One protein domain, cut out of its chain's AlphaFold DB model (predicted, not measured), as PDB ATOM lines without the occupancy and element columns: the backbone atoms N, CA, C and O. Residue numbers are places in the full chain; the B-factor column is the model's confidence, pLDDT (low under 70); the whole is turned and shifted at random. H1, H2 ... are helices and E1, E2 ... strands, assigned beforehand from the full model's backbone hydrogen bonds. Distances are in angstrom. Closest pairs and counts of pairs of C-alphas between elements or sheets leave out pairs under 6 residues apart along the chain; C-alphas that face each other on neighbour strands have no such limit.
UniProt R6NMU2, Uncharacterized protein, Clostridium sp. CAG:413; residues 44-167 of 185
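AT A GLANCE: This is residues 44 to 167 of the 185 residues of an uncharacterized protein of Clostridium sp. CAG:413 (UniProt R6NMU2). A twisted antiparallel sheet of six strands has a smaller sheet of three strands, E4, E7 and E8, partly face to face with it, as a sandwich whose strands cross at 39 degrees. The one short helix, H1, follows E3 and lies over the large sheet, away from the small sheet. The 124 printed residues hold nine named strands and one named helix, in the chain order E1 E2 E3 H1 E4 E5 E6 E7 E8 E9, and the class is mostly strand. The large sheet runs E5, E6, E3, E2, E1, E9 and the small one E4, E7, E8, both all antiparallel. The whole is compact, with a radius of gyration of the C-alphas of 14.5 A, and spans 45 by 29 by 20 A, only just elongated.

IN THESE COORDINATES: In the large sheet, E1 is residues 44 to 56, the longest strand with 13 residues and 30.5 A; it begins at C-alpha 44, (12.450, 30.793, 22.749), and bends by 64 degrees at residue 50. E2 is residues 59 to 69, 29.9 A, and E3 is residues 72 to 81, 28.5 A. E5 is residues 113 to 119, 19.2 A. E6 is residues 130 to 139, 30.2 A, beginning at C-alpha 130, (32.533, 5.552, 29.965). E9, residues 163 to 166, ends at C-alpha 166, (14.833, 33.514, 26.090). In the small sheet, E4 is residues 101 to 103, E7 residues 149 to 153, 12.9 A, and E8 residues 156 to 160, 12.5 A. H1 is residues 84 to 89, 8.8 A.

HOW THE PARTS SIT: In the large sheet E5 and E9 are the edge strands. E1, E2 and E3 make a meander, each strand the antiparallel neighbour of the one before. Between E3 and E2, N 62 and O 78 are 2.8 A apart, within hydrogen-bond range, as are N 54 and O 61 of E1 and E2, at 2.9 A. On the other side of E3, E6 has N 134 and O 77 at 2.8 A, and the hairpin of E5 and E6 has N 117 and O 133 at 2.9 A. The pairing of E1 is staggered: its residues 44 to 47 pair with E9, with N 165 and O 45 at 2.9 A, and its residues 47 to 56 with E2. From edge to edge the strands' lines turn by 90 degrees. In the small sheet, N 101 and O 152 of E4 and E7 are 2.8 A apart, and N 151 and O 158 of the hairpin E7 and E8 are 2.8 A apart. The parts of the two sheets that face each other are 9.2 A centre to centre, with planes 7 degrees apart. The closest C-alphas of E1 and E8 are those of Val 56 and Val 156, 6.5 A. E3 and E7 are apart, but only just, at 8.3 A. E8 runs on into E9 across a break of 2 residues, at 55 degrees. H1 is on the large sheet at a height of 9.0 A, over E6, and runs along the strands, only just, at 29 degrees to E6 on the local plane. The closest C-alphas of H1 and E6 are those of Pro 84 and Ala 130, 5.9 A. Every O i to N i+4 pair of H1 is within hydrogen-bond range.

THE WHOLE: The two C-alphas farthest apart are those of Ala 126 and Ser 144, 46.0 A. The first and last printed C-alphas, of Glu 44 and Gly 167, are 5.8 A apart. The printed part has no cut. The link from H1 to E4, 11 residues, is long. The mean pLDDT of the printed part is 76.8; 34 residues are under 70, among them residues 44 to 50, 94 to 100, 120 to 128 and 162 to 167.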
ATOM      1  N   GLU A  44      12.735  31.356  21.438       53.75
ATOM      2  CA  GLU A  44      12.450  30.793  22.749       53.75
ATOM      3  C   GLU A  44      12.983  29.360  22.738       53.75
ATOM      4  O   GLU A  44      12.554  28.538  21.926       53.75
ATOM      5  N   PHE A  45      13.948  29.070  23.600       54.88
ATOM      6  CA  PHE A  45      14.488  27.731  23.770       54.88
ATOM      7  C   PHE A  45      14.074  27.230  25.146       54.88
ATOM      8  O   PHE A  45      13.807  28.000  26.071       54.88
ATOM      9  N   TYR A  46      13.967  25.917  25.272       61.16
ATOM     10  CA  TYR A  46      13.661  25.301  26.547       61.16
ATOM     11  C   TYR A  46      14.917  24.625  27.041       61.16
ATOM     12  O   TYR A  46      15.609  23.921  26.304       61.16
ATOM     13  N   ILE A  47      15.195  24.869  28.305       61.84
ATOM     14  CA  ILE A  47      16.208  24.155  29.054       61.84
ATOM     15  C   ILE A  47      15.514  23.527  30.242       61.84
ATOM     16  O   ILE A  47      14.522  24.062  30.751       61.84
ATOM     17  N   LEU A  48      16.030  22.380  30.664       62.00
ATOM     18  CA  LEU A  48      15.733  21.919  32.001       62.00
ATOM     19  C   LEU A  48      16.505  22.819  32.962       62.00
ATOM     20  O   LEU A  48      17.675  23.110  32.723       62.00
ATOM     21  N   GLU A  49      15.828  23.317  33.994       62.81
ATOM     22  CA  GLU A  49      16.506  24.096  35.039       62.81
ATOM     23  C   GLU A  49      17.461  23.204  35.833       62.81
ATOM     24  O   GLU A  49      18.555  23.632  36.181       62.81
ATOM     25  N   GLU A  50      17.075  21.942  36.027       68.81
ATOM     26  CA  GLU A  50      17.906  20.900  36.612       68.81
ATOM     27  C   GLU A  50      17.832  19.636  35.746       68.81
ATOM     28  O   GLU A  50      16.750  19.292  35.256       68.81
ATOM     29  N   PRO A  51      18.952  18.925  35.549       78.38
ATOM     30  CA  PRO A  51      18.945  17.695  34.778       78.38
ATOM     31  C   PRO A  51      18.123  16.601  35.475       78.38
ATOM     32  O   PRO A  51      18.198  16.420  36.692       78.38
ATOM     33  N   ILE A  52      17.382  15.816  34.692       84.69
ATOM     34  CA  ILE A  52      16.617  14.674  35.206       84.69
ATOM     35  C   ILE A  52      17.504  13.436  35.153       84.69
ATOM     36  O   ILE A  52      17.860  12.960  34.075       84.69
ATOM     37  N   LYS A  53      17.848  12.915  36.328       89.81
ATOM     38  CA  LYS A  53      18.679  11.718  36.487       89.81
ATOM     39  C   LYS A  53      17.805  10.485  36.676       89.81
ATOM     40  O   LYS A  53      16.856  10.518  37.461       89.81
ATOM     41  N   CYS A  54      18.140   9.392  36.005       90.06
ATOM     42  CA  CYS A  54      17.489   8.100  36.191       90.06
ATOM     43  C   CYS A  54      18.468   6.933  36.006       90.06
ATOM     44  O   CYS A  54      19.505   7.052  35.357       90.06
ATOM     45  N   GLU A  55      18.123   5.791  36.595       92.81
ATOM     46  CA  GLU A  55      18.784   4.516  36.314       92.81
ATOM     47  C   GLU A  55      18.079   3.863  35.119       92.81
ATOM     48  O   GLU A  55      16.847   3.834  35.058       92.81
ATOM     49  N   VAL A  56      18.864   3.341  34.185       89.62
ATOM     50  CA  VAL A  56      18.409   2.646  32.982       89.62
ATOM     51  C   VAL A  56      19.150   1.306  32.843       89.62
ATOM     52  O   VAL A  56      20.199   1.131  33.467       89.62
ATOM     53  N   PRO A  57      18.637   0.330  32.071       89.81
ATOM     54  CA  PRO A  57      19.288  -0.968  31.863       89.81
ATOM     55  C   PRO A  57      20.794  -0.918  31.556       89.81
ATOM     56  O   PRO A  57      21.541  -1.788  32.016       89.81
ATOM     57  N   HIS A  58      21.246   0.093  30.814       88.19
ATOM     58  CA  HIS A  58      22.638   0.243  30.391       88.19
ATOM     59  C   HIS A  58      23.461   1.200  31.263       88.19
ATOM     60  O   HIS A  58      24.637   1.411  30.970       88.19
ATOM     61  N   GLY A  59      22.902   1.755  32.343       89.69
ATOM     62  CA  GLY A  59      23.658   2.569  33.293       89.69
ATOM     63  C   GLY A  59      22.869   3.729  33.889       89.69
ATOM     64  O   GLY A  59      21.679   3.625  34.176       89.69
ATOM     65  N   LYS A  60      23.552   4.851  34.106       90.62
ATOM     66  CA  LYS A  60      22.965   6.057  34.701       90.62
ATOM     67  C   LYS A  60      22.776   7.108  33.633       90.62
ATOM     68  O   LYS A  60      23.757   7.593  33.074       90.62
ATOM     69  N   ALA A  61      21.524   7.456  33.368       89.25
ATOM     70  CA  ALA A  61      21.175   8.455  32.379       89.25
ATOM     71  C   ALA A  61      20.861   9.803  33.039       89.25
ATOM     72  O   ALA A  61      20.245   9.888  34.103       89.25
ATOM     73  N   GLU A  62      21.267  10.872  32.370       88.06
ATOM     74  CA  GLU A  62      20.992  12.249  32.733       88.06
ATOM     75  C   GLU A  62      20.418  12.972  31.514       88.06
ATOM     76  O   GLU A  62      21.127  13.262  30.547       88.06
ATOM     77  N   VAL A  63      19.120  13.271  31.550       85.00
ATOM     78  CA  VAL A  63      18.485  14.135  30.553       85.00
ATOM     79  C   VAL A  63      18.802  15.569  30.928       85.00
ATOM     80  O   VAL A  63      18.305  16.078  31.935       85.00
ATOM     81  N   ARG A  64      19.628  16.229  30.120       76.62
ATOM     82  CA  ARG A  64      20.052  17.600  30.406       76.62
ATOM     83  C   ARG A  64      19.199  18.644  29.707       76.62
ATOM     84  O   ARG A  64      18.904  19.680  30.294       76.62
ATOM     85  N   TYR A  65      18.780  18.389  28.466       70.50
ATOM     86  CA  TYR A  65      18.124  19.418  27.660       70.50
ATOM     87  C   TYR A  65      17.052  18.874  26.728       70.50
ATOM     88  O   TYR A  65      17.108  17.741  26.250       70.50
ATOM     89  N   CYS A  66      16.104  19.759  26.437       70.38
ATOM     90  CA  CYS A  66      15.021  19.563  25.493       70.38
ATOM     91  C   CYS A  66      14.795  20.896  24.763       70.38
ATOM     92  O   CYS A  66      13.884  21.640  25.110       70.38
ATOM     93  N   TYR A  67      15.688  21.278  23.847       68.69
ATOM     94  CA  TYR A  67      15.672  22.615  23.240       68.69
ATOM     95  C   TYR A  67      14.930  22.622  21.910       68.69
ATOM     96  O   TYR A  67      14.793  21.593  21.253       68.69
ATOM     97  N   TYR A  68      14.463  23.800  21.491       67.75
ATOM     98  CA  TYR A  68      13.727  23.915  20.245       67.75
ATOM     99  C   TYR A  68      14.163  25.106  19.394       67.75
ATOM    100  O   TYR A  68      14.193  26.242  19.858       67.75
ATOM    101  N   ALA A  69      14.442  24.846  18.119       60.53
ATOM    102  CA  ALA A  69      14.356  25.866  17.074       60.53
ATOM    103  C   ALA A  69      12.917  25.862  16.532       60.53
ATOM    104  O   ALA A  69      12.244  24.849  16.682       60.53
ATOM    105  N   ASN A  70      12.441  26.947  15.902       62.59
ATOM    106  CA  ASN A  70      11.033  27.135  15.478       62.59
ATOM    107  C   ASN A  70      10.286  25.873  14.978       62.59
ATOM    108  O   ASN A  70       9.093  25.739  15.262       62.59
ATOM    109  N   ASP A  71      10.981  24.944  14.309       75.81
ATOM    110  CA  ASP A  71      10.432  23.684  13.797       75.81
ATOM    111  C   ASP A  71      11.245  22.418  14.161       75.81
ATOM    112  O   ASP A  71      11.132  21.388  13.494       75.81
ATOM    113  N   THR A  72      12.116  22.444  15.170       78.31
ATOM    114  CA  THR A  72      12.912  21.267  15.573       78.31
ATOM    115  C   THR A  72      13.015  21.167  17.085       78.31
ATOM    116  O   THR A  72      13.345  22.151  17.727       78.31
ATOM    117  N   LEU A  73      12.773  19.974  17.620       80.50
ATOM    118  CA  LEU A  73      12.977  19.570  19.005       80.50
ATOM    119  C   LEU A  73      14.258  18.748  19.123       80.50
ATOM    120  O   LEU A  73      14.337  17.718  18.468       80.50
ATOM    121  N   GLY A  74      15.205  19.159  19.961       82.12
ATOM    122  CA  GLY A  74      16.410  18.400  20.291       82.12
ATOM    123  C   GLY A  74      16.372  17.871  21.724       82.12
ATOM    124  O   GLY A  74      16.098  18.645  22.639       82.12
ATOM    125  N   VAL A  75      16.662  16.587  21.937       83.75
ATOM    126  CA  VAL A  75      16.820  15.972  23.268       83.75
ATOM    127  C   VAL A  75      18.261  15.507  23.439       83.75
ATOM    128  O   VAL A  75      18.793  14.831  22.562       83.75
ATOM    129  N   VAL A  76      18.872  15.862  24.572       85.19
ATOM    130  CA  VAL A  76      20.248  15.471  24.921       85.19
ATOM    131  C   VAL A  76      20.244  14.630  26.193       85.19
ATOM    132  O   VAL A  76      19.725  15.066  27.227       85.19
ATOM    133  N   ILE A  77      20.846  13.446  26.107       86.06
ATOM    134  CA  ILE A  77      20.988  12.491  27.208       86.06
ATOM    135  C   ILE A  77      22.459  12.138  27.365       86.06
ATOM    136  O   ILE A  77      23.116  11.768  26.395       86.06
ATOM    137  N   LEU A  78      22.962  12.226  28.592       86.94
ATOM    138  CA  LEU A  78      24.256  11.669  28.961       86.94
ATOM    139  C   LEU A  78      24.048  10.316  29.637       86.94
ATOM    140  O   LEU A  78      23.230  10.218  30.542       86.94
ATOM    141  N   LEU A  79      24.785   9.293  29.220       87.62
ATOM    142  CA  LEU A  79      24.757   7.957  29.807       87.62
ATOM    143  C   LEU A  79      26.142   7.609  30.344       87.62
ATOM    144  O   LEU A  79      27.086   7.451  29.572       87.62
ATOM    145  N   GLU A  80      26.255   7.456  31.657       89.19
ATOM    146  CA  GLU A  80      27.407   6.807  32.275       89.19
ATOM    147  C   GLU A  80      27.162   5.294  32.308       89.19
ATOM    148  O   GLU A  80      26.173   4.836  32.886       89.19
ATOM    149  N   THR A  81      28.070   4.517  31.721       87.25
ATOM    150  CA  THR A  81      27.952   3.057  31.612       87.25
ATOM    151  C   THR A  81      29.259   2.347  31.958       87.25
ATOM    152  O   THR A  81      30.351   2.874  31.737       87.25
ATOM    153  N   ASP A  82      29.155   1.133  32.492       87.88
ATOM    154  CA  ASP A  82      30.253   0.172  32.650       87.88
ATOM    155  C   ASP A  82      30.336  -0.831  31.481       87.88
ATOM    156  O   ASP A  82      31.189  -1.721  31.491       87.88
ATOM    157  N   LYS A  83      29.500  -0.659  30.445       87.19
ATOM    158  CA  LYS A  83      29.455  -1.489  29.230       87.19
ATOM    159  C   LYS A  83      29.778  -0.680  27.961       87.19
ATOM    160  O   LYS A  83      28.961  -0.605  27.045       87.19
ATOM    161  N   PRO A  84      30.965  -0.054  27.867       85.69
ATOM    162  CA  PRO A  84      31.299   0.823  26.745       85.69
ATOM    163  C   PRO A  84      31.328   0.122  25.385       85.69
ATOM    164  O   PRO A  84      30.916   0.722  24.400       85.69
ATOM    165  N   GLU A  85      31.798  -1.128  25.310       85.94
ATOM    166  CA  GLU A  85      31.882  -1.847  24.029       85.94
ATOM    167  C   GLU A  85      30.497  -2.099  23.429       85.94
ATOM    168  O   GLU A  85      30.279  -1.852  22.248       85.94
ATOM    169  N   GLU A  86      29.535  -2.474  24.272       85.62
ATOM    170  CA  GLU A  86      28.141  -2.668  23.881       85.62
ATOM    171  C   GLU A  86      27.519  -1.362  23.345       85.62
ATOM    172  O   GLU A  86      26.754  -1.386  22.386       85.62
ATOM    173  N   MET A  87      27.901  -0.199  23.886       84.69
ATOM    174  CA  MET A  87      27.456   1.089  23.337       84.69
ATOM    175  C   MET A  87      28.096   1.404  21.985       84.69
ATOM    176  O   MET A  87      27.421   1.920  21.097       84.69
ATOM    177  N   ARG A  88      29.393   1.120  21.813       84.31
ATOM    178  CA  ARG A  88      30.120   1.418  20.568       84.31
ATOM    179  C   ARG A  88      29.646   0.562  19.404       84.31
ATOM    180  O   ARG A  88      29.491   1.088  18.307       84.31
ATOM    181  N   GLU A  89      29.405  -0.725  19.642       83.75
ATOM    182  CA  GLU A  89      28.927  -1.658  18.614       83.75
ATOM    183  C   GLU A  89      27.576  -1.237  18.028       83.75
ATOM    184  O   GLU A  89      27.313  -1.470  16.851       83.75
ATOM    185  N   ASN A  90      26.753  -0.565  18.832       79.25
ATOM    186  CA  ASN A  90      25.375  -0.248  18.481       79.25
ATOM    187  C   ASN A  90      25.105   1.255  18.353       79.25
ATOM    188  O   ASN A  90      23.957   1.672  18.203       79.25
ATOM    189  N   ALA A  91      26.155   2.080  18.391       73.31
ATOM    190  CA  ALA A  91      26.038   3.532  18.344       73.31
ATOM    191  C   ALA A  91      25.309   4.021  17.085       73.31
ATOM    192  O   ALA A  91      24.637   5.045  17.158       73.31
ATOM    193  N   ASP A  92      25.410   3.288  15.974       70.00
ATOM    194  CA  ASP A  92      24.841   3.648  14.673       70.00
ATOM    195  C   ASP A  92      23.585   2.842  14.285       70.00
ATOM    196  O   ASP A  92      23.059   3.056  13.192       70.00
ATOM    197  N   ASP A  93      23.091   1.928  15.130       71.44
ATOM    198  CA  ASP A  93      21.945   1.067  14.794       71.44
ATOM    199  C   ASP A  93      20.596   1.693  15.205       71.44
ATOM    200  O   ASP A  93      20.210   1.552  16.364       71.44
ATOM    201  N   PRO A  94      19.812   2.286  14.274       59.62
ATOM    202  CA  PRO A  94      18.538   2.959  14.564       59.62
ATOM    203  C   PRO A  94      17.474   2.083  15.240       59.62
ATOM    204  O   PRO A  94      16.516   2.630  15.800       59.62
ATOM    205  N   GLU A  95      17.601   0.754  15.191       62.69
ATOM    206  CA  GLU A  95      16.648  -0.192  15.780       62.69
ATOM    207  C   GLU A  95      17.024  -0.627  17.208       62.69
ATOM    208  O   GLU A  95      16.157  -1.099  17.947       62.69
ATOM    209  N   TRP A  96      18.269  -0.405  17.641       61.28
ATOM    210  CA  TRP A  96      18.821  -0.975  18.880       61.28
ATOM    211  C   TRP A  96      18.306  -0.342  20.184       61.28
ATOM    212  O   TRP A  96      18.498  -0.871  21.275       61.28
ATOM    213  N   GLY A  97      17.567   0.765  20.103       55.00
ATOM    214  CA  GLY A  97      16.726   1.213  21.222       55.00
ATOM    215  C   GLY A  97      17.361   2.171  22.238       55.00
ATOM    216  O   GLY A  97      16.687   2.548  23.197       55.00
ATOM    217  N   LEU A  98      18.578   2.670  22.001       60.03
ATOM    218  CA  LEU A  98      19.130   3.823  22.741       60.03
ATOM    219  C   LEU A  98      18.841   5.175  22.065       60.03
ATOM    220  O   LEU A  98      19.333   6.227  22.466       60.03
ATOM    221  N   TYR A  99      17.967   5.178  21.064       65.62
ATOM    222  CA  TYR A  99      17.382   6.395  20.521       65.62
ATOM    223  C   TYR A  99      16.310   6.842  21.494       65.62
ATOM    224  O   TYR A  99      15.305   6.156  21.690       65.62
ATOM    225  N   SER A 100      16.511   8.003  22.106       67.56
ATOM    226  CA  SER A 100      15.485   8.588  22.951       67.56
ATOM    227  C   SER A 100      14.244   8.878  22.113       67.56
ATOM    228  O   SER A 100      14.237   9.830  21.346       67.56
ATOM    229  N   SER A 101      13.197   8.061  22.220       82.56
ATOM    230  CA  SER A 101      11.923   8.255  21.529       82.56
ATOM    231  C   SER A 101      11.122   9.329  22.243       82.56
ATOM    232  O   SER A 101      10.901   9.249  23.446       82.56
ATOM    233  N   VAL A 102      10.594  10.292  21.499       84.00
ATOM    234  CA  VAL A 102       9.799  11.375  22.081       84.00
ATOM    235  C   VAL A 102       8.317  11.190  21.773       84.00
ATOM    236  O   VAL A 102       7.950  10.764  20.676       84.00
ATOM    237  N   LYS A 103       7.440  11.559  22.710       87.12
ATOM    238  CA  LYS A 103       6.040  11.877  22.414       87.12
ATOM    239  C   LYS A 103       5.729  13.313  22.801       87.12
ATOM    240  O   LYS A 103       5.882  13.736  23.943       87.12
ATOM    241  N   VAL A 104       5.205  14.046  21.829       82.19
ATOM    242  CA  VAL A 104       4.714  15.414  21.982       82.19
ATOM    243  C   VAL A 104       3.216  15.397  21.729       82.19
ATOM    244  O   VAL A 104       2.770  14.889  20.701       82.19
ATOM    245  N   ASN A 105       2.408  15.940  22.645       83.38
ATOM    246  CA  ASN A 105       0.944  15.912  22.521       83.38
ATOM    247  C   ASN A 105       0.379  14.495  22.285       83.38
ATOM    248  O   ASN A 105      -0.557  14.328  21.499       83.38
ATOM    249  N   ARG A 106       0.967  13.470  22.921       82.44
ATOM    250  CA  ARG A 106       0.645  12.041  22.719       82.44
ATOM    251  C   ARG A 106       0.914  11.504  21.304       82.44
ATOM    252  O   ARG A 106       0.474  10.406  20.974       82.44
ATOM    253  N   LYS A 107       1.629  12.252  20.460       86.00
ATOM    254  CA  LYS A 107       2.059  11.822  19.124       86.00
ATOM    255  C   LYS A 107       3.564  11.597  19.117       86.00
ATOM    256  O   LYS A 107       4.301  12.409  19.669       86.00
ATOM    257  N   LYS A 108       4.008  10.522  18.468       86.50
ATOM    258  CA  LYS A 108       5.427  10.242  18.230       86.50
ATOM    259  C   LYS A 108       5.849  10.926  16.919       86.50
ATOM    260  O   LYS A 108       5.414  10.457  15.867       86.50
ATOM    261  N   PRO A 109       6.583  12.056  16.948       85.38
ATOM    262  CA  PRO A 109       7.165  12.617  15.734       85.38
ATOM    263  C   PRO A 109       8.198  11.653  15.137       85.38
ATOM    264  O   PRO A 109       8.788  10.839  15.845       85.38
ATOM    265  N   GLU A 110       8.409  11.757  13.828       85.81
ATOM    266  CA  GLU A 110       9.464  11.022  13.129       85.81
ATOM    267  C   GLU A 110      10.845  11.545  13.546       85.81
ATOM    268  O   GLU A 110      11.022  12.750  13.725       85.81
ATOM    269  N   LEU A 111      11.817  10.649  13.715       84.69
ATOM    270  CA  LEU A 111      13.190  11.026  14.036       84.69
ATOM    271  C   LEU A 111      13.819  11.734  12.825       84.69
ATOM    272  O   LEU A 111      13.886  11.166  11.741       84.69
ATOM    273  N   LYS A 112      14.282  12.974  13.006       84.81
ATOM    274  CA  LYS A 112      14.954  13.761  11.959       84.81
ATOM    275  C   LYS A 112      16.447  13.467  11.908       84.81
ATOM    276  O   LYS A 112      17.015  13.363  10.826       84.81
ATOM    277  N   SER A 113      17.095  13.429  13.066       80.69
ATOM    278  CA  SER A 113      18.526  13.165  13.161       80.69
ATOM    279  C   SER A 113      18.869  12.572  14.518       80.69
ATOM    280  O   SER A 113      18.118  12.710  15.486       80.69
ATOM    281  N   TYR A 114      20.012  11.904  14.565       82.25
ATOM    282  CA  TYR A 114      20.566  11.349  15.780       82.25
ATOM    283  C   TYR A 114      22.089  11.369  15.720       82.25
ATOM    284  O   TYR A 114      22.678  11.291  14.641       82.25
ATOM    285  N   SER A 115      22.713  11.425  16.890       80.31
ATOM    286  CA  SER A 115      24.119  11.078  17.049       80.31
ATOM    287  C   SER A 115      24.393  10.526  18.442       80.31
ATOM    288  O   SER A 115      23.818  11.023  19.413       80.31
ATOM    289  N   CYS A 116      25.335   9.594  18.530       83.00
ATOM    290  CA  CYS A 116      25.964   9.161  19.770       83.00
ATOM    291  C   CYS A 116      27.446   9.538  19.732       83.00
ATOM    292  O   CYS A 116      28.127   9.314  18.734       83.00
ATOM    293  N   ASN A 117      27.939  10.160  20.801       80.69
ATOM    294  CA  ASN A 117      29.342  10.526  20.943       80.69
ATOM    295  C   ASN A 117      29.863   9.978  22.268       80.69
ATOM    296  O   ASN A 117      29.301  10.280  23.316       80.69
ATOM    297  N   GLU A 118      30.965   9.237  22.251       82.56
ATOM    298  CA  GLU A 118      31.694   8.944  23.483       82.56
ATOM    299  C   GLU A 118      32.427  10.211  23.951       82.56
ATOM    300  O   GLU A 118      33.165  10.845  23.188       82.56
ATOM    301  N   ILE A 119      32.210  10.597  25.206       77.38
ATOM    302  CA  ILE A 119      32.835  11.748  25.853       77.38
ATOM    303  C   ILE A 119      33.804  11.225  26.910       77.38
ATOM    304  O   ILE A 119      33.446  10.412  27.758       77.38
ATOM    305  N   GLN A 120      35.039  11.722  26.908       65.81
ATOM    306  CA  GLN A 120      35.961  11.437  28.004       65.81
ATOM    307  C   GLN A 120      35.643  12.342  29.208       65.81
ATOM    308  O   GLN A 120      35.715  13.566  29.065       65.81
ATOM    309  N   PRO A 121      35.304  11.791  30.393       55.16
ATOM    310  CA  PRO A 121      35.048  12.601  31.579       55.16
ATOM    311  C   PRO A 121      36.327  13.293  32.087       55.16
ATOM    312  O   PRO A 121      37.436  12.768  31.989       55.16
ATOM    313  N   ILE A 122      36.167  14.479  32.679       46.00
ATOM    314  CA  ILE A 122      37.258  15.278  33.276       46.00
ATOM    315  C   ILE A 122      37.840  14.573  34.494       46.00
ATOM    316  O   ILE A 122      39.057  14.523  34.674       46.00
ATOM    317  N   GLU A 123      36.983  13.969  35.308       45.66
ATOM    318  CA  GLU A 123      37.378  13.195  36.473       45.66
ATOM    319  C   GLU A 123      36.733  11.817  36.411       45.66
ATOM    320  O   GLU A 123      35.643  11.602  36.918       45.66
ATOM    321  N   SER A 124      37.409  10.870  35.766       41.47
ATOM    322  CA  SER A 124      37.351   9.459  36.152       41.47
ATOM    323  C   SER A 124      38.360   8.674  35.322       41.47
ATOM    324  O   SER A 124      38.093   8.270  34.196       41.47
ATOM    325  N   SER A 125      39.534   8.432  35.896       42.25
ATOM    326  CA  SER A 125      40.386   7.304  35.505       42.25
ATOM    327  C   SER A 125      40.418   6.250  36.614       42.25
ATOM    328  O   SER A 125      41.431   5.584  36.800       42.25
ATOM    329  N   ALA A 126      39.333   6.127  37.391       48.50
ATOM    330  CA  ALA A 126      39.306   5.242  38.554       48.50
ATOM    331  C   ALA A 126      38.455   3.972  38.372       48.50
ATOM    332  O   ALA A 126      38.752   2.993  39.043       48.50
ATOM    333  N   ASN A 127      37.442   3.936  37.485       55.59
ATOM    334  CA  ASN A 127      36.396   2.895  37.571       55.59
ATOM    335  C   ASN A 127      35.935   2.219  36.256       55.59
ATOM    336  O   ASN A 127      34.857   1.641  36.250       55.59
ATOM    337  N   ASN A 128      36.700   2.241  35.155       64.94
ATOM    338  CA  ASN A 128      36.305   1.607  33.869       64.94
ATOM    339  C   ASN A 128      34.934   2.047  33.303       64.94
ATOM    340  O   ASN A 128      34.366   1.371  32.450       64.94
ATOM    341  N   LYS A 129      34.401   3.182  33.759       73.00
ATOM    342  CA  LYS A 129      33.143   3.736  33.263       73.00
ATOM    343  C   LYS A 129      33.396   4.694  32.108       73.00
ATOM    344  O   LYS A 129      34.332   5.493  32.174       73.00
ATOM    345  N   ALA A 130      32.541   4.637  31.098       83.31
ATOM    346  CA  ALA A 130      32.533   5.552  29.965       83.31
ATOM    347  C   ALA A 130      31.277   6.424  29.988       83.31
ATOM    348  O   ALA A 130      30.251   6.042  30.554       83.31
ATOM    349  N   LEU A 131      31.372   7.596  29.366       84.94
ATOM    350  CA  LEU A 131      30.273   8.540  29.233       84.94
ATOM    351  C   LEU A 131      29.914   8.675  27.755       84.94
ATOM    352  O   LEU A 131      30.786   8.932  26.928       84.94
ATOM    353  N   PHE A 132      28.636   8.535  27.426       84.19
ATOM    354  CA  PHE A 132      28.116   8.708  26.073       84.19
ATOM    355  C   PHE A 132      27.092   9.841  26.040       84.19
ATOM    356  O   PHE A 132      26.263   9.961  26.936       84.19
ATOM    357  N   GLU A 133      27.141  10.671  25.004       85.00
ATOM    358  CA  GLU A 133      26.156  11.708  24.714       85.00
ATOM    359  C   GLU A 133      25.298  11.287  23.529       85.00
ATOM    360  O   GLU A 133      25.784  11.160  22.403       85.00
ATOM    361  N   PHE A 134      24.006  11.148  23.793       84.88
ATOM    362  CA  PHE A 134      22.980  10.863  22.809       84.88
ATOM    363  C   PHE A 134      22.203  12.139  22.505       84.88
ATOM    364  O   PHE A 134      21.648  12.779  23.403       84.88
ATOM    365  N   ILE A 135      22.143  12.493  21.226       83.12
ATOM    366  CA  ILE A 135      21.395  13.640  20.717       83.12
ATOM    367  C   ILE A 135      20.367  13.110  19.735       83.12
ATOM    368  O   ILE A 135      20.734  12.424  18.784       83.12
ATOM    369  N   THR A 136      19.099  13.455  19.924       83.88
ATOM    370  CA  THR A 136      18.037  13.187  18.948       83.88
ATOM    371  C   THR A 136      17.338  14.478  18.565       83.88
ATOM    372  O   THR A 136      17.073  15.328  19.415       83.88
ATOM    373  N   GLU A 137      17.019  14.635  17.282       83.88
ATOM    374  CA  GLU A 137      16.234  15.757  16.780       83.88
ATOM    375  C   GLU A 137      14.941  15.279  16.118       83.88
ATOM    376  O   GLU A 137      14.917  14.288  15.391       83.88
ATOM    377  N   TYR A 138      13.869  16.042  16.310       84.50
ATOM    378  CA  TYR A 138      12.532  15.762  15.799       84.50
ATOM    379  C   TYR A 138      11.944  17.005  15.133       84.50
ATOM    380  O   TYR A 138      12.065  18.100  15.685       84.50
ATOM    381  N   PRO A 139      11.251  16.890  13.989       84.62
ATOM    382  CA  PRO A 139      10.524  18.007  13.412       84.62
ATOM    383  C   PRO A 139       9.317  18.316  14.306       84.62
ATOM    384  O   PRO A 139       8.416  17.491  14.479       84.62
ATOM    385  N   CYS A 140       9.297  19.498  14.920       78.62
ATOM    386  CA  CYS A 140       8.260  19.855  15.882       78.62
ATOM    387  C   CYS A 140       8.022  21.364  15.927       78.62
ATOM    388  O   CYS A 140       8.937  22.137  16.197       78.62
ATOM    389  N   LYS A 141       6.768  21.783  15.720       77.44
ATOM    390  CA  LYS A 141       6.367  23.189  15.842       77.44
ATOM    391  C   LYS A 141       6.198  23.564  17.306       77.44
ATOM    392  O   LYS A 141       5.206  23.177  17.929       77.44
ATOM    393  N   VAL A 142       7.104  24.388  17.819       67.69
ATOM    394  CA  VAL A 142       7.173  24.780  19.239       67.69
ATOM    395  C   VAL A 142       5.849  25.298  19.791       67.69
ATOM    396  O   VAL A 142       5.386  24.859  20.841       67.69
ATOM    397  N   LYS A 143       5.191  26.188  19.043       70.94
ATOM    398  CA  LYS A 143       3.934  26.836  19.457       70.94
ATOM    399  C   LYS A 143       2.767  25.863  19.651       70.94
ATOM    400  O   LYS A 143       1.732  26.254  20.175       70.94
ATOM    401  N   SER A 144       2.903  24.618  19.197       73.56
ATOM    402  CA  SER A 144       1.849  23.604  19.274       73.56
ATOM    403  C   SER A 144       1.989  22.650  20.462       73.56
ATOM    404  O   SER A 144       1.119  21.803  20.661       73.56
ATOM    405  N   ILE A 145       3.064  22.754  21.244       76.50
ATOM    406  CA  ILE A 145       3.406  21.788  22.292       76.50
ATOM    407  C   ILE A 145       2.614  22.064  23.566       76.50
ATOM    408  O   ILE A 145       2.707  23.138  24.157       76.50
ATOM    409  N   LYS A 146       1.869  21.058  24.022       77.88
ATOM    410  CA  LYS A 146       1.288  20.992  25.361       77.88
ATOM    411  C   LYS A 146       2.235  20.164  26.227       77.88
ATOM    412  O   LYS A 146       2.596  19.054  25.852       77.88
ATOM    413  N   LYS A 147       2.663  20.743  27.346       77.44
ATOM    414  CA  LYS A 147       3.601  20.142  28.305       77.44
ATOM    415  C   LYS A 147       2.880  19.156  29.243       77.44
ATOM    416  O   LYS A 147       1.678  19.351  29.453       77.44
ATOM    417  N   PRO A 148       3.593  18.192  29.864       80.81
ATOM    418  CA  PRO A 148       5.014  17.857  29.671       80.81
ATOM    419  C   PRO A 148       5.266  17.045  28.388       80.81
ATOM    420  O   PRO A 148       4.328  16.582  27.740       80.81
ATOM    421  N   VAL A 149       6.534  16.917  27.990       85.62
ATOM    422  CA  VAL A 149       6.953  16.058  26.867       85.62
ATOM    423  C   VAL A 149       7.433  14.725  27.419       85.62
ATOM    424  O   VAL A 149       8.206  14.711  28.368       85.62
ATOM    425  N   GLU A 150       6.997  13.614  26.833       90.12
ATOM    426  CA  GLU A 150       7.462  12.288  27.244       90.12
ATOM    427  C   GLU A 150       8.712  11.920  26.441       90.12
ATOM    428  O   GLU A 150       8.696  11.953  25.206       90.12
ATOM    429  N   VAL A 151       9.782  11.550  27.136       88.69
ATOM    430  CA  VAL A 151      11.024  11.038  26.553       88.69
ATOM    431  C   VAL A 151      11.229   9.618  27.052       88.69
ATOM    432  O   VAL A 151      11.358   9.394  28.251       88.69
ATOM    433  N   THR A 152      11.266   8.658  26.138       89.06
ATOM    434  CA  THR A 152      11.616   7.269  26.427       89.06
ATOM    435  C   THR A 152      13.048   7.013  25.995       89.06
ATOM    436  O   THR A 152      13.344   7.125  24.811       89.06
ATOM    437  N   PHE A 153      13.920   6.639  26.919       87.75
ATOM    438  CA  PHE A 153      15.294   6.234  26.642       87.75
ATOM    439  C   PHE A 153      15.585   4.949  27.402       87.75
ATOM    440  O   PHE A 153      15.247   4.853  28.581       87.75
ATOM    441  N   ASP A 154      16.165   3.968  26.713       86.31
ATOM    442  CA  ASP A 154      16.548   2.687  27.303       86.31
ATOM    443  C   ASP A 154      15.413   2.053  28.139       86.31
ATOM    444  O   ASP A 154      15.524   1.770  29.328       86.31
ATOM    445  N   SER A 155      14.236   1.923  27.518       84.62
ATOM    446  CA  SER A 155      12.992   1.419  28.132       84.62
ATOM    447  C   SER A 155      12.401   2.243  29.293       84.62
ATOM    448  O   SER A 155      11.303   1.928  29.757       84.62
ATOM    449  N   VAL A 156      13.045   3.325  29.734       88.94
ATOM    450  CA  VAL A 156      12.542   4.222  30.784       88.94
ATOM    451  C   VAL A 156      11.879   5.438  30.154       88.94
ATOM    452  O   VAL A 156      12.467   6.105  29.312       88.94
ATOM    453  N   THR A 157      10.642   5.744  30.558       90.75
ATOM    454  CA  THR A 157       9.921   6.945  30.106       90.75
ATOM    455  C   THR A 157       9.893   8.002  31.197       90.75
ATOM    456  O   THR A 157       9.481   7.727  32.321       90.75
ATOM    457  N   LEU A 158      10.310   9.213  30.841       89.50
ATOM    458  CA  LEU A 158      10.366  10.387  31.699       89.50
ATOM    459  C   LEU A 158       9.435  11.469  31.156       89.50
ATOM    460  O   LEU A 158       9.418  11.740  29.954       89.50
ATOM    461  N   GLU A 159       8.693  12.122  32.046       89.25
ATOM    462  CA  GLU A 159       7.986  13.358  31.719       89.25
ATOM    463  C   GLU A 159       8.913  14.546  31.964       89.25
ATOM    464  O   GLU A 159       9.377  14.781  33.078       89.25
ATOM    465  N   ILE A 160       9.182  15.301  30.907       83.12
ATOM    466  CA  ILE A 160      10.089  16.437  30.923       83.12
ATOM    467  C   ILE A 160       9.261  17.716  31.118       83.12
ATOM    468  O   ILE A 160       8.530  18.125  30.198       83.12
ATOM    469  N   PRO A 161       9.334  18.368  32.296       76.44
ATOM    470  CA  PRO A 161       8.731  19.669  32.503       76.44
ATOM    471  C   PRO A 161       9.544  20.692  31.714       76.44
ATOM    472  O   PRO A 161      10.728  20.905  31.944       76.44
ATOM    473  N   LEU A 162       8.905  21.326  30.739       69.69
ATOM    474  CA  LEU A 162       9.569  22.337  29.932       69.69
ATOM    475  C   LEU A 162       9.365  23.711  30.572       69.69
ATOM    476  O   LEU A 162       8.223  24.133  30.757       69.69
ATOM    477  N   THR A 163      10.437  24.458  30.818       66.31
ATOM    478  CA  THR A 163      10.380  25.882  31.191       66.31
ATOM    479  C   THR A 163      10.921  26.715  30.036       66.31
ATOM    480  O   THR A 163      11.945  26.380  29.446       66.31
ATOM    481  N   PHE A 164      10.197  27.769  29.654       63.41
ATOM    482  CA  PHE A 164      10.632  28.649  28.569       63.41
ATOM    483  C   PHE A 164      11.755  29.560  29.059       63.41
ATOM    484  O   PHE A 164      11.612  30.194  30.108       63.41
ATOM    485  N   LYS A 165      12.831  29.677  28.281       59.12
ATOM    486  CA  LYS A 165      13.873  30.686  28.481       59.12
ATOM    487  C   LYS A 165      14.145  31.413  27.159       59.12
ATOM    488  O   LYS A 165      14.006  30.863  26.066       59.12
ATOM    489  N   THR A 166      14.503  32.686  27.258       56.44
ATOM    490  CA  THR A 166      14.833  33.514  26.090       56.44
ATOM    491  C   THR A 166      16.281  33.292  25.698       56.44
ATOM    492  O   THR A 166      17.169  33.514  26.517       56.44
ATOM    493  N   GLY A 167      16.515  32.821  24.469       52.31
ATOM    494  CA  GLY A 167      17.851  32.510  23.958       52.31
ATOM    495  C   GLY A 167      18.539  33.722  23.389       52.31
ATOM    496  O   GLY A 167      17.914  34.525  22.694       52.31
TER     497      GLY A 167